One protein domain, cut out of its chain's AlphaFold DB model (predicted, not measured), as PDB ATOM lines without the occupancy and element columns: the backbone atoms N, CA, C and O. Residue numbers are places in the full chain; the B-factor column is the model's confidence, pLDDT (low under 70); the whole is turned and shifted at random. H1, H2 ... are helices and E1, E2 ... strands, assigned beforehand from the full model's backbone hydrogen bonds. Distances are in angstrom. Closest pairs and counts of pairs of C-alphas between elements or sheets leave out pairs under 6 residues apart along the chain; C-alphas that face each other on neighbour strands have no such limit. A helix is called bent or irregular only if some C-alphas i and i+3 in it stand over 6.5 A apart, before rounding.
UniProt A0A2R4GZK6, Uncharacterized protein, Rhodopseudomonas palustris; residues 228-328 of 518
ATOM      1  N   ALA A 228     227.167 274.478 295.306       92.06
ATOM      2  CA  ALA A 228     226.722 273.091 295.303       92.06
ATOM      3  C   ALA A 228     227.887 272.199 294.871       92.06
ATOM      4  O   ALA A 228     228.359 272.276 293.732       92.06
ATOM      5  N   VAL A 229     228.355 271.360 295.790       94.38
ATOM      6  CA  VAL A 229     229.496 270.466 295.615       94.38
ATOM      7  C   VAL A 229     228.977 269.084 295.243       94.38
ATOM      8  O   VAL A 229     228.360 268.390 296.047       94.38
ATOM      9  N   ASN A 230     229.246 268.661 294.013       95.25
ATOM     10  CA  ASN A 230     228.796 267.379 293.490       95.25
ATOM     11  C   ASN A 230     229.995 266.527 293.086       95.25
ATOM     12  O   ASN A 230     230.832 266.944 292.288       95.25
ATOM     13  N   ILE A 231     230.058 265.302 293.601       95.44
ATOM     14  CA  ILE A 231     231.066 264.330 293.176       95.44
ATOM     15  C   ILE A 231     230.585 263.683 291.878       95.44
ATOM     16  O   ILE A 231     229.467 263.166 291.811       95.44
ATOM     17  N   LYS A 232     231.433 263.687 290.850       96.06
ATOM     18  CA  LYS A 232     231.200 262.915 289.633       96.06
ATOM     19  C   LYS A 232     231.719 261.500 289.851       96.06
ATOM     20  O   LYS A 232     232.905 261.295 290.122       96.06
ATOM     21  N   TYR A 233     230.823 260.538 289.693       94.12
ATOM     22  CA  TYR A 233     231.151 259.124 289.762       94.12
ATOM     23  C   TYR A 233     231.241 258.529 288.361       94.12
ATOM     24  O   TYR A 233     230.418 258.826 287.493       94.12
ATOM     25  N   GLU A 234     232.217 257.654 288.156       93.75
ATOM     26  CA  GLU A 234     232.288 256.774 286.996       93.75
ATOM     27  C   GLU A 234     232.161 255.323 287.452       93.75
ATOM     28  O   GLU A 234     232.839 254.891 288.389       93.75
ATOM     29  N   LYS A 235     231.320 254.550 286.757       91.06
ATOM     30  CA  LYS A 235     231.258 253.100 286.948       91.06
ATOM     31  C   LYS A 235     232.485 252.458 286.321       91.06
ATOM     32  O   LYS A 235     232.623 252.445 285.099       91.06
ATOM     33  N   ARG A 236     233.351 251.879 287.151       85.12
ATOM     34  CA  ARG A 236     234.485 251.056 286.714       85.12
ATOM     35  C   ARG A 236     234.476 249.754 287.502       85.12
ATOM     36  O   ARG A 236     234.344 249.769 288.721       85.12
ATOM     37  N   ASP A 237     234.555 248.626 286.800       84.81
ATOM     38  CA  ASP A 237     234.551 247.285 287.407       84.81
ATOM     39  C   ASP A 237     233.346 247.040 288.346       84.81
ATOM     40  O   ASP A 237     233.452 246.401 289.391       84.81
ATOM     41  N   GLY A 238     232.183 247.607 287.991       86.56
ATOM     42  CA  GLY A 238     230.943 247.495 288.766       86.56
ATOM     43  C   GLY A 238     230.885 248.346 290.041       86.56
ATOM     44  O   GLY A 238     229.908 248.238 290.781       86.56
ATOM     45  N   LYS A 239     231.888 249.195 290.303       88.88
ATOM     46  CA  LYS A 239     231.927 250.115 291.450       88.88
ATOM     47  C   LYS A 239     231.899 251.570 290.989       88.88
ATOM     48  O   LYS A 239     232.496 251.912 289.969       88.88
ATOM     49  N   ASP A 240     231.228 252.415 291.764       91.25
ATOM     50  CA  ASP A 240     231.223 253.863 291.557       91.25
ATOM     51  C   ASP A 240     232.504 254.461 292.149       91.25
ATOM     52  O   ASP A 240     232.721 254.431 293.364       91.25
ATOM     53  N   VAL A 241     233.362 254.985 291.277       91.81
ATOM     54  CA  VAL A 241     234.643 255.611 291.628       91.81
ATOM     55  C   VAL A 241     234.491 257.119 291.475       91.81
ATOM     56  O   VAL A 241     234.063 257.587 290.418       91.81
ATOM     57  N   ALA A 242     234.819 257.883 292.514       93.38
ATOM     58  CA  ALA A 242     234.869 259.336 292.446       93.38
ATOM     59  C   ALA A 242     236.047 259.760 291.561       93.38
ATOM     60  O   ALA A 242     237.204 259.484 291.877       93.38
ATOM     61  N   VAL A 243     235.743 260.401 290.435       92.62
ATOM     62  CA  VAL A 243     236.750 260.795 289.433       92.62
ATOM     63  C   VAL A 243     236.922 262.297 289.325       92.62
ATOM     64  O   VAL A 243     237.989 262.754 288.931       92.62
ATOM     65  N   ASP A 244     235.875 263.052 289.650       94.06
ATOM     66  CA  ASP A 244     235.851 264.494 289.469       94.06
ATOM     67  C   ASP A 244     235.011 265.182 290.558       94.06
ATOM     68  O   ASP A 244     234.126 264.564 291.164       94.06
ATOM     69  N   LEU A 245     235.276 266.463 290.796       94.38
ATOM     70  CA  LEU A 245     234.568 267.307 291.747       94.38
ATOM     71  C   LEU A 245     233.960 268.493 290.999       94.38
ATOM     72  O   LEU A 245     234.650 269.441 290.641       94.38
ATOM     73  N   LYS A 246     232.642 268.464 290.795       94.81
ATOM     74  CA  LYS A 246     231.910 269.546 290.138       94.81
ATOM     75  C   LYS A 246     231.336 270.497 291.180       94.81
ATOM     76  O   LYS A 246     230.389 270.153 291.889       94.81
ATOM     77  N   ILE A 247     231.870 271.708 291.229       93.44
ATOM     78  CA  ILE A 247     231.374 272.777 292.096       93.44
ATOM     79  C   ILE A 247     230.578 273.762 291.232       93.44
ATOM     80  O   ILE A 247     231.094 274.287 290.250       93.44
ATOM     81  N   VAL A 248     229.306 273.986 291.570       92.94
ATOM     82  CA  VAL A 248     228.406 274.910 290.855       92.94
ATOM     83  C   VAL A 248     228.070 276.089 291.758       92.94
ATOM     84  O   VAL A 248     227.748 275.887 292.928       92.94
ATOM     85  N   VAL A 249     228.128 277.308 291.219       91.88
ATOM     86  CA  VAL A 249     227.684 278.524 291.912       91.88
ATOM     87  C   VAL A 249     226.230 278.796 291.533       91.88
ATOM     88  O   VAL A 249     225.908 278.930 290.355       91.88
ATOM     89  N   ASN A 250     225.344 278.846 292.522       89.06
ATOM     90  CA  ASN A 250     223.935 279.162 292.331       89.06
ATOM     91  C   ASN A 250     223.743 280.681 292.377       89.06
ATOM     92  O   ASN A 250     223.839 281.296 293.435       89.06
ATOM     93  N   GLU A 251     223.466 281.284 291.226       87.31
ATOM     94  CA  GLU A 251     223.251 282.728 291.103       87.31
ATOM     95  C   GLU A 251     221.856 283.159 291.588       87.31
ATOM     96  O   GLU A 251     220.915 282.359 291.646       87.31
ATOM     97  N   GLY A 252     221.696 284.454 291.881       82.69
ATOM     98  CA  GLY A 252     220.402 285.081 292.189       82.69
ATOM     99  C   GLY A 252     219.787 284.666 293.528       82.69
ATOM    100  O   GLY A 252     218.565 284.672 293.667       82.69
ATOM    101  N   LEU A 253     220.616 284.266 294.491       86.75
ATOM    102  CA  LEU A 253     220.208 284.136 295.889       86.75
ATOM    103  C   LEU A 253     220.219 285.521 296.560       86.75
ATOM    104  O   LEU A 253     220.987 286.384 296.145       86.75
ATOM    105  N   PRO A 254     219.397 285.764 297.590       81.31
ATOM    106  CA  PRO A 254     219.450 287.009 298.345       81.31
ATOM    107  C   PRO A 254     220.634 287.039 299.331       81.31
ATOM    108  O   PRO A 254     221.154 285.984 299.723       81.31
ATOM    109  N   PRO A 255     221.033 288.236 299.807       82.44
ATOM    110  CA  PRO A 255     222.089 288.391 300.804       82.44
ATOM    111  C   PRO A 255     221.869 287.522 302.062       82.44
ATOM    112  O   PRO A 255     220.732 287.324 302.502       82.44
ATOM    113  N   PRO A 256     222.929 286.998 302.697       79.00
ATOM    114  CA  PRO A 256     224.353 287.173 302.384       79.00
ATOM    115  C   PRO A 256     224.890 286.166 301.349       79.00
ATOM    116  O   PRO A 256     226.100 286.029 301.200       79.00
ATOM    117  N   ASN A 257     224.013 285.397 300.697       82.25
ATOM    118  CA  ASN A 257     224.393 284.323 299.778       82.25
ATOM    119  C   ASN A 257     224.321 284.756 298.308       82.25
ATOM    120  O   ASN A 257     224.351 283.901 297.435       82.25
ATOM    121  N   ASP A 258     224.186 286.049 298.030       83.88
ATOM    122  CA  ASP A 258     224.061 286.632 296.692       83.88
ATOM    123  C   ASP A 258     225.389 286.662 295.935       83.88
ATOM    124  O   ASP A 258     225.430 286.435 294.727       83.88
ATOM    125  N   THR A 259     226.483 286.906 296.655       86.94
ATOM    126  CA  THR A 259     227.828 286.976 296.092       86.94
ATOM    127  C   THR A 259     228.803 286.119 296.899       86.94
ATOM    128  O   THR A 259     228.753 286.097 298.133       86.94
ATOM    129  N   PRO A 260     229.711 285.376 296.241       89.31
ATOM    130  CA  PRO A 260     230.706 284.609 296.967       89.31
ATOM    131  C   PRO A 260     231.710 285.546 297.627       89.31
ATOM    132  O   PRO A 260     232.328 286.368 296.952       89.31
ATOM    133  N   SER A 261     231.898 285.393 298.939       91.00
ATOM    134  CA  SER A 261     232.917 286.140 299.675       91.00
ATOM    135  C   SER A 261     234.313 285.865 299.110       91.00
ATOM    136  O   SER A 261     234.589 284.765 298.627       91.00
ATOM    137  N   VAL A 262     235.219 286.843 299.221       92.88
ATOM    138  CA  VAL A 262     236.615 286.718 298.754       92.88
ATOM    139  C   VAL A 262     237.282 285.465 299.331       92.88
ATOM    140  O   VAL A 262     237.976 284.741 298.626       92.88
ATOM    141  N   GLU A 263     237.007 285.143 300.597       93.00
ATOM    142  CA  GLU A 263     237.554 283.956 301.254       93.00
ATOM    143  C   GLU A 263     237.041 282.638 300.658       93.00
ATOM    144  O   GLU A 263     237.809 281.678 300.564       93.00
ATOM    145  N   LYS A 264     235.763 282.584 300.253       93.25
ATOM    146  CA  LYS A 264     235.178 281.418 299.576       93.25
ATOM    147  C   LYS A 264     235.673 281.294 298.138       93.25
ATOM    148  O   LYS A 264     235.901 280.175 297.691       93.25
ATOM    149  N   GLN A 265     235.879 282.411 297.437       93.75
ATOM    150  CA  GLN A 265     236.483 282.417 296.099       93.75
ATOM    151  C   GLN A 265     237.923 281.893 296.138       93.75
ATOM    152  O   GLN A 265     238.279 281.012 295.361       93.75
ATOM    153  N   ASP A 266     238.727 282.372 297.088       94.81
ATOM    154  CA  ASP A 266     240.092 281.885 297.313       94.81
ATOM    155  C   ASP A 266     240.103 280.379 297.629       94.81
ATOM    156  O   ASP A 266     240.835 279.610 297.006       94.81
ATOM    157  N   LEU A 267     239.223 279.920 298.528       95.75
ATOM    158  CA  LEU A 267     239.096 278.492 298.826       95.75
ATOM    159  C   LEU A 267     238.686 277.671 297.590       95.75
ATOM    160  O   LEU A 267     239.236 276.593 297.376       95.75
ATOM    161  N   TYR A 268     237.752 278.169 296.777       95.44
ATOM    162  CA  TYR A 268     237.329 277.520 295.534       95.44
ATOM    163  C   TYR A 268     238.515 277.305 294.586       95.44
ATOM    164  O   TYR A 268     238.756 276.175 294.165       95.44
ATOM    165  N   VAL A 269     239.309 278.352 294.332       95.62
ATOM    166  CA  VAL A 269     240.502 278.272 293.470       95.62
ATOM    167  C   VAL A 269     241.521 277.282 294.035       95.62
ATOM    168  O   VAL A 269     242.091 276.477 293.301       95.62
ATOM    169  N   GLN A 270     241.744 277.285 295.351       95.31
ATOM    170  CA  GLN A 270     242.693 276.359 295.968       95.31
ATOM    171  C   GLN A 270     242.242 274.893 295.894       95.31
ATOM    172  O   GLN A 270     243.097 274.010 295.766       95.31
ATOM    173  N   ILE A 271     240.935 274.626 295.989       96.25
ATOM    174  CA  ILE A 271     240.360 273.282 295.833       96.25
ATOM    175  C   ILE A 271     240.483 272.821 294.381       96.25
ATOM    176  O   ILE A 271     240.903 271.688 294.154       96.25
ATOM    177  N   ASP A 272     240.187 273.690 293.415       94.81
ATOM    178  CA  ASP A 272     240.293 273.387 291.984       94.81
ATOM    179  C   ASP A 272     241.743 273.086 291.563       94.81
ATOM    180  O   ASP A 272     242.032 272.068 290.925       94.81
ATOM    181  N   ASN A 273     242.696 273.888 292.049       94.31
ATOM    182  CA  ASN A 273     244.124 273.625 291.865       94.31
ATOM    183  C   ASN A 273     244.535 272.279 292.481       94.31
ATOM    184  O   ASN A 273     245.247 271.493 291.856       94.31
ATOM    185  N   ALA A 274     244.066 271.977 293.699       95.12
ATOM    186  CA  ALA A 274     244.361 270.702 294.350       95.12
ATOM    187  C   ALA A 274     243.793 269.510 293.574       95.12
ATOM    188  O   ALA A 274     244.480 268.501 293.403       95.12
ATOM    189  N   MET A 275     242.571 269.649 293.067       95.31
ATOM    190  CA  MET A 275     241.908 268.653 292.239       95.31
ATOM    191  C   MET A 275     242.692 268.378 290.954       95.31
ATOM    192  O   MET A 275     242.964 267.222 290.629       95.31
ATOM    193  N   THR A 276     243.127 269.437 290.270       93.31
ATOM    194  CA  THR A 276     243.913 269.349 289.034       93.31
ATOM    195  C   THR A 276     245.241 268.626 289.258       93.31
ATOM    196  O   THR A 276     245.595 267.726 288.491       93.31
ATOM    197  N   VAL A 277     245.963 268.959 290.334       92.06
ATOM    198  CA  VAL A 277     247.232 268.300 290.683       92.06
ATOM    199  C   VAL A 277     247.007 266.824 291.017       92.06
ATOM    200  O   VAL A 277     247.684 265.963 290.455       92.06
ATOM    201  N   ILE A 278     246.033 266.508 291.880       93.38
ATOM    202  CA  ILE A 278     245.718 265.124 292.266       93.38
ATOM    203  C   ILE A 278     245.317 264.299 291.039       93.38
ATOM    204  O   ILE A 278     245.844 263.203 290.841       93.38
ATOM    205  N   GLY A 279     244.431 264.831 290.194       92.06
ATOM    206  CA  GLY A 279     243.992 264.182 288.960       92.06
ATOM    207  C   GLY A 279     245.150 263.930 287.995       92.06
ATOM    208  O   GLY A 279     245.291 262.819 287.481       92.06
ATOM    209  N   THR A 280     246.029 264.917 287.810       90.31
ATOM    210  CA  THR A 280     247.208 264.799 286.939       90.31
ATOM    211  C   THR A 280     248.175 263.732 287.443       90.31
ATOM    212  O   THR A 280     248.566 262.854 286.673       90.31
ATOM    213  N   VAL A 281     248.503 263.742 288.738       88.62
ATOM    214  CA  VAL A 281     249.393 262.745 289.351       88.62
ATOM    215  C   VAL A 281     248.783 261.343 289.264       88.62
ATOM    216  O   VAL A 281     249.472 260.396 288.888       88.62
ATOM    217  N   CYS A 282     247.487 261.183 289.549       89.50
ATOM    218  CA  CYS A 282     246.819 259.881 289.446       89.50
ATOM    219  C   CYS A 282     246.783 259.364 288.002       89.50
ATOM    220  O   CYS A 282     247.032 258.180 287.776       89.50
ATOM    221  N   ARG A 283     246.533 260.241 287.022       88.00
ATOM    222  CA  ARG A 283     246.580 259.886 285.597       88.00
ATOM    223  C   ARG A 283     247.984 259.447 285.181       88.00
ATOM    224  O   ARG A 283     248.130 258.394 284.568       88.00
ATOM    225  N   GLN A 284     249.017 260.186 285.584       83.75
ATOM    226  CA  GLN A 284     250.411 259.805 285.337       83.75
ATOM    227  C   GLN A 284     250.750 258.450 285.982       83.75
ATOM    228  O   GLN A 284     251.414 257.620 285.366       83.75
ATOM    229  N   LEU A 285     250.269 258.175 287.199       82.44
ATOM    230  CA  LEU A 285     250.437 256.866 287.842       82.44
ATOM    231  C   LEU A 285     249.726 255.735 287.076       82.44
ATOM    232  O   LEU A 285     250.247 254.620 287.034       82.44
ATOM    233  N   GLU A 286     248.570 256.005 286.462       82.50
ATOM    234  CA  GLU A 286     247.855 255.044 285.608       82.50
ATOM    235  C   GLU A 286     248.615 254.768 284.291       82.50
ATOM    236  O   GLU A 286     248.678 253.619 283.835       82.50
ATOM    237  N   GLU A 287     249.235 255.798 283.709       80.50
ATOM    238  CA  GLU A 287     249.996 255.730 282.453       80.50
ATOM    239  C   GLU A 287     251.391 255.104 282.610       80.50
ATOM    240  O   GLU A 287     251.851 254.410 281.704       80.50
ATOM    241  N   ARG A 288     252.051 255.258 283.768       69.56
ATOM    242  CA  ARG A 288     253.406 254.736 284.076       69.56
ATOM    243  C   ARG A 288     253.488 253.208 284.232       69.56
ATOM    244  O   ARG A 288     254.319 252.686 284.980       69.56
ATOM    245  N   THR A 289     252.630 252.462 283.551       57.28
ATOM    246  CA  THR A 289     252.537 251.017 283.738       57.28
ATOM    247  C   THR A 289     253.835 250.298 283.318       57.28
ATOM    248  O   THR A 289     254.462 250.668 282.323       57.28
ATOM    249  N   PRO A 290     254.310 249.317 284.116       56.09
ATOM    250  CA  PRO A 290     255.615 248.688 283.923       56.09
ATOM    251  C   PRO A 290     255.686 247.891 282.613       56.09
ATOM    252  O   PRO A 290     254.666 247.578 282.007       56.09
ATOM    253  N   VAL A 291     256.923 247.559 282.217       55.31
ATOM    254  CA  VAL A 291     257.322 246.790 281.020       55.31
ATOM    255  C   VAL A 291     256.245 245.769 280.587       55.31
ATOM    256  O   VAL A 291     255.798 244.996 281.437       55.31
ATOM    257  N   PRO A 292     255.876 245.694 279.287       56.22
ATOM    258  CA  PRO A 292     254.682 245.003 278.757       56.22
ATOM    259  C   PRO A 292     254.507 243.506 279.086       56.22
ATOM    260  O   PRO A 292     253.489 242.921 278.736       56.22
ATOM    261  N   TYR A 293     255.453 242.871 279.776       57.31
ATOM    262  CA  TYR A 293     255.458 241.433 280.051       57.31
ATOM    263  C   TYR A 293     254.760 241.016 281.366       57.31
ATOM    264  O   TYR A 293     254.744 239.829 281.677       57.31
ATOM    265  N   ARG A 294     254.183 241.938 282.161       69.88
ATOM    266  CA  ARG A 294     253.459 241.599 283.415       69.88
ATOM    267  C   ARG A 294     252.080 242.261 283.516       69.88
ATOM    268  O   ARG A 294     251.930 243.290 284.170       69.88
ATOM    269  N   VAL A 295     251.067 241.630 282.920       73.00
ATOM    270  CA  VAL A 295     249.671 242.115 282.883       73.00
ATOM    271  C   VAL A 295     249.087 242.352 284.287       73.00
ATOM    272  O   VAL A 295     248.459 243.383 284.521       73.00
ATOM    273  N   ASP A 296     249.376 241.480 285.254       77.50
ATOM    274  CA  ASP A 296     248.849 241.609 286.625       77.50
ATOM    275  C   ASP A 296     249.411 242.831 287.366       77.50
ATOM    276  O   ASP A 296     248.702 243.513 288.108       77.50
ATOM    277  N   ALA A 297     250.683 243.163 287.124       74.31
ATOM    278  CA  ALA A 297     251.317 244.343 287.711       74.31
ATOM    279  C   ALA A 297     250.742 245.641 287.123       74.31
ATOM    280  O   ALA A 297     250.620 246.644 287.830       74.31
ATOM    281  N   ILE A 298     250.359 245.608 285.843       76.75
ATOM    282  CA  ILE A 298     249.697 246.716 285.152       76.75
ATOM    283  C   ILE A 298     248.312 246.947 285.761       76.75
ATOM    284  O   ILE A 298     247.998 248.068 286.160       76.75
ATOM    285  N   ALA A 299     247.507 245.890 285.900       80.56
ATOM    286  CA  ALA A 299     246.178 245.977 286.501       80.56
ATOM    287  C   ALA A 299     246.228 246.497 287.950       80.56
ATOM    288  O   ALA A 299     245.486 247.420 288.296       80.56
ATOM    289  N   ALA A 300     247.158 245.988 288.767       82.06
ATOM    290  CA  ALA A 300     247.328 246.420 290.154       82.06
ATOM    291  C   ALA A 300     247.731 247.902 290.278       82.06
ATOM    292  O   ALA A 300     247.220 248.614 291.146       82.06
ATOM    293  N   ALA A 301     248.614 248.396 289.399       80.88
ATOM    294  CA  ALA A 301     249.017 249.803 289.381       80.88
ATOM    295  C   ALA A 301     247.847 250.728 289.008       80.88
ATOM    296  O   ALA A 301     247.596 251.712 289.709       80.88
ATOM    297  N   LYS A 302     247.077 250.374 287.967       85.56
ATOM    298  CA  LYS A 302     245.887 251.140 287.559       85.56
ATOM    299  C   LYS A 302     244.820 251.154 288.647       85.56
ATOM    300  O   LYS A 302     244.268 252.207 288.956       85.56
ATOM    301  N   GLN A 303     244.550 250.005 289.266       87.31
ATOM    302  CA  GLN A 303     243.584 249.910 290.359       87.31
ATOM    303  C   GLN A 303     243.989 250.795 291.542       87.31
ATOM    304  O   GLN A 303     243.143 251.487 292.105       87.31
ATOM    305  N   ARG A 304     245.280 250.827 291.882       86.75
ATOM    306  CA  ARG A 304     245.796 251.688 292.948       86.75
ATOM    307  C   ARG A 304     245.670 253.176 292.614       86.75
ATOM    308  O   ARG A 304     245.263 253.943 293.481       86.75
ATOM    309  N   ALA A 305     246.012 253.590 291.393       87.81
ATOM    310  CA  ALA A 305     245.853 254.982 290.967       87.81
ATOM    311  C   ALA A 305     244.388 255.433 291.094       87.81
ATOM    312  O   ALA A 305     244.104 256.504 291.626       87.81
ATOM    313  N   ARG A 306     243.450 254.562 290.708       89.50
ATOM    314  CA  ARG A 306     242.005 254.807 290.822       89.50
ATOM    315  C   ARG A 306     241.521 254.863 292.268       89.50
ATOM    316  O   ARG A 306     240.750 255.755 292.599       89.50
ATOM    317  N   SER A 307     241.961 253.944 293.131       91.25
ATOM    318  CA  SER A 307     241.578 253.976 294.551       91.25
ATOM    319  C   SER A 307     242.103 255.227 295.248       91.25
ATOM    320  O   SER A 307     241.438 255.773 296.121       91.25
ATOM    321  N   LEU A 308     243.296 255.679 294.853       91.75
ATOM    322  CA  LEU A 308     243.905 256.887 295.386       91.75
ATOM    323  C   LEU A 308     243.128 258.130 294.938       91.75
ATOM    324  O   LEU A 308     242.787 258.960 295.774       91.75
ATOM    325  N   LEU A 309     242.773 258.213 293.651       93.19
ATOM    326  CA  LEU A 309     241.903 259.272 293.144       93.19
ATOM    327  C   LEU A 309     240.573 259.314 293.914       93.19
ATOM    328  O   LEU A 309     240.224 260.363 294.444       93.19
ATOM    329  N   ASP A 310     239.886 258.177 294.069       94.81
ATOM    330  CA  ASP A 310     238.614 258.107 294.805       94.81
ATOM    331  C   ASP A 310     238.740 258.603 296.256       94.81
ATOM    332  O   ASP A 310     237.934 259.423 296.701       94.81
ATOM    333  N   GLU A 311     239.778 258.168 296.981       95.56
ATOM    334  CA  GLU A 311     240.025 258.598 298.363       95.56
ATOM    335  C   GLU A 311     240.200 260.122 298.457       95.56
ATOM    336  O   GLU A 311     239.545 260.784 299.271       95.56
ATOM    337  N   TYR A 312     241.075 260.695 297.627       95.62
ATOM    338  CA  TYR A 312     241.417 262.114 297.710       95.62
ATOM    339  C   TYR A 312     240.313 263.025 297.158       95.62
ATOM    340  O   TYR A 312     240.077 264.085 297.738       95.62
ATOM    341  N   VAL A 313     239.573 262.604 296.127       96.00
ATOM    342  CA  VAL A 313     238.404 263.346 295.619       96.00
ATOM    343  C   VAL A 313     237.298 263.395 296.671       96.00
ATOM    344  O   VAL A 313     236.719 264.456 296.902       96.00
ATOM    345  N   ARG A 314     237.036 262.292 297.387       96.62
ATOM    346  CA  ARG A 314     236.067 262.287 298.501       96.62
ATOM    347  C   ARG A 314     236.499 263.206 299.642       96.62
ATOM    348  O   ARG A 314     235.664 263.931 300.184       96.62
ATOM    349  N   LYS A 315     237.790 263.213 299.996       96.75
ATOM    350  CA  LYS A 315     238.336 264.140 301.004       96.75
ATOM    351  C   LYS A 315     238.192 265.600 300.558       96.75
ATOM    352  O   LYS A 315     237.715 266.417 301.344       96.75
ATOM    353  N   LEU A 316     238.523 265.920 299.304       96.44
ATOM    354  CA  LEU A 316     238.321 267.257 298.730       96.44
ATOM    355  C   LEU A 316     236.848 267.668 298.740       96.44
ATOM    356  O   LEU A 316     236.541 268.789 299.131       96.44
ATOM    357  N   ALA A 317     235.934 266.763 298.386       96.50
ATOM    358  CA  ALA A 317     234.500 267.024 298.435       96.50
ATOM    359  C   ALA A 317     234.016 267.329 299.860       96.50
ATOM    360  O   ALA A 317     233.225 268.249 300.056       96.50
ATOM    361  N   GLY A 318     234.534 266.616 300.866       95.25
ATOM    362  CA  GLY A 318     234.263 266.914 302.274       95.25
ATOM    363  C   GLY A 318     234.762 268.302 302.695       95.25
ATOM    364  O   GLY A 318     234.042 269.039 303.366       95.25
ATOM    365  N   ILE A 319     235.963 268.691 302.255       96.44
ATOM    366  CA  ILE A 319     236.540 270.021 302.519       96.44
ATOM    367  C   ILE A 319     235.728 271.120 301.818       96.44
ATOM    368  O   ILE A 319     235.407 272.139 302.431       96.44
ATOM    369  N   ALA A 320     235.346 270.896 300.559       95.81
ATOM    370  CA  ALA A 320     234.507 271.797 299.779       95.81
ATOM    371  C   ALA A 320     233.119 271.963 300.419       95.81
ATOM    372  O   ALA A 320     232.658 273.089 300.595       95.81
ATOM    373  N   GLY A 321     232.482 270.872 300.849       93.88
ATOM    374  CA  GLY A 321     231.206 270.917 301.569       93.88
ATOM    375  C   GLY A 321     231.304 271.662 302.908       93.88
ATOM    376  O   GLY A 321     230.407 272.409 303.292       93.88
ATOM    377  N   LEU A 322     232.425 271.535 303.616       93.94
ATOM    378  CA  LEU A 322     232.627 272.228 304.889       93.94
ATOM    379  C   LEU A 322     232.828 273.745 304.720       93.94
ATOM    380  O   LEU A 322     232.285 274.525 305.506       93.94
ATOM    381  N   GLY A 323     233.613 274.160 303.721       93.19
ATOM    382  CA  GLY A 323     234.013 275.561 303.545       93.19
ATOM    383  C   GLY A 323     233.176 276.366 302.552       93.19
ATOM    384  O   GLY A 323     232.889 277.534 302.805       93.19
ATOM    385  N   LEU A 324     232.775 275.773 301.424       93.62
ATOM    386  CA  LEU A 324     232.014 276.473 300.381       93.62
ATOM    387  C   LEU A 324     230.514 276.452 300.683       93.62
ATOM    388  O   LEU A 324     229.859 277.499 300.661       93.62
ATOM    389  N   GLU A 325     229.983 275.276 301.018       90.75
ATOM    390  CA  GLU A 325     228.581 275.091 301.408       90.75
ATOM    391  C   GLU A 325     228.316 275.507 302.858       90.75
ATOM    392  O   GLU A 325     227.280 276.104 303.154       90.75
ATOM    393  N   GLY A 326     229.251 275.200 303.758       87.31
ATOM    394  CA  GLY A 326     229.176 275.563 305.167       87.31
ATOM    395  C   GLY A 326     229.693 276.976 305.487       87.31
ATOM    396  O   GLY A 326     230.136 277.722 304.606       87.31
ATOM    397  N   PRO A 327     229.636 277.363 306.775       86.81
ATOM    398  CA  PRO A 327     230.186 278.625 307.262       86.81
ATOM    399  C   PRO A 327     231.676 278.535 307.658       86.81
ATOM    400  O   PRO A 327     232.270 279.545 308.014       86.81
ATOM    401  N   HIS A 328     232.300 277.350 307.632       92.19
ATOM    402  CA  HIS A 328     233.609 277.100 308.255       92.19
ATOM    403  C   HIS A 328     234.785 277.177 307.268       92.19
ATOM    404  O   HIS A 328     235.544 276.216 307.109       92.19
TER     405      HIS A 328
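This is residues 228 to 328 of the 518 residues of an uncharacterized protein of Rhodopseudomonas palustris (UniProt A0A2R4GZK6). You are looking at a long helical hairpin, H1 and H2 side by side, with a two-stranded hairpin, E1 and E2, packed along H2 and E2 bending on its way. The whole is a rod spanning 61 by 25 by 20 A, and residues 252 to 257 and 291 to 296 stick out at its opposite ends. The printed part has 101 residues, with two named strands and two named helices that follow along the chain as E1 E2 H1 H2; the sheet, E1 - E2, is antiparallel, the class is mixed, helices and strands, and the whole is loose, with a radius of gyration of the C-alphas of 17.0 A.

Start at the hairpin of E1, residues 228 to 236, and E2, residues 239 to 249: their directions stand at 156 degrees, and N 230 and O 246 are 2.8 A apart, within hydrogen-bond range. E2 bends by 57 degrees at residue 243. Next find H2, residues 295 to 325; its closest C-alphas to E2 are Asp 310 and Ala 242, 4.6 A apart, and to E1 Gly 321 and Val 229, 6.2 A apart. H1, residues 262 to 287, touches H2, closest at the C-alphas of Glu 286 and Lys 302, 4.8 A apart; this helical hairpin runs opposite ways at a shallow tilt of 5 degrees. E1 and H1 are apart. Every O i to N i+4 pair is within hydrogen-bond range in H1, and 26 of 27 in H2.

Find C-alpha 228 at (226.722, 273.091, 295.303), where E1 begins; it runs 24.9 A, and E2 28.7 A. H1 runs 37.5 A from C-alpha 262 at (236.615, 286.718, 298.754). H2 runs 43.3 A to C-alpha 325 at (228.581, 275.091, 301.408); it is neither bent nor irregular, but only just: C-alphas 322 and 325 are 6.1 A apart.

The two C-alphas farthest apart, of Pro 255 and Tyr 293, are 61.2 A apart. The printed part has no cut; the link from E2 to H1 is long, with 12 residues. Look for low confidence, pLDDT under 70, at residues 288 to 294.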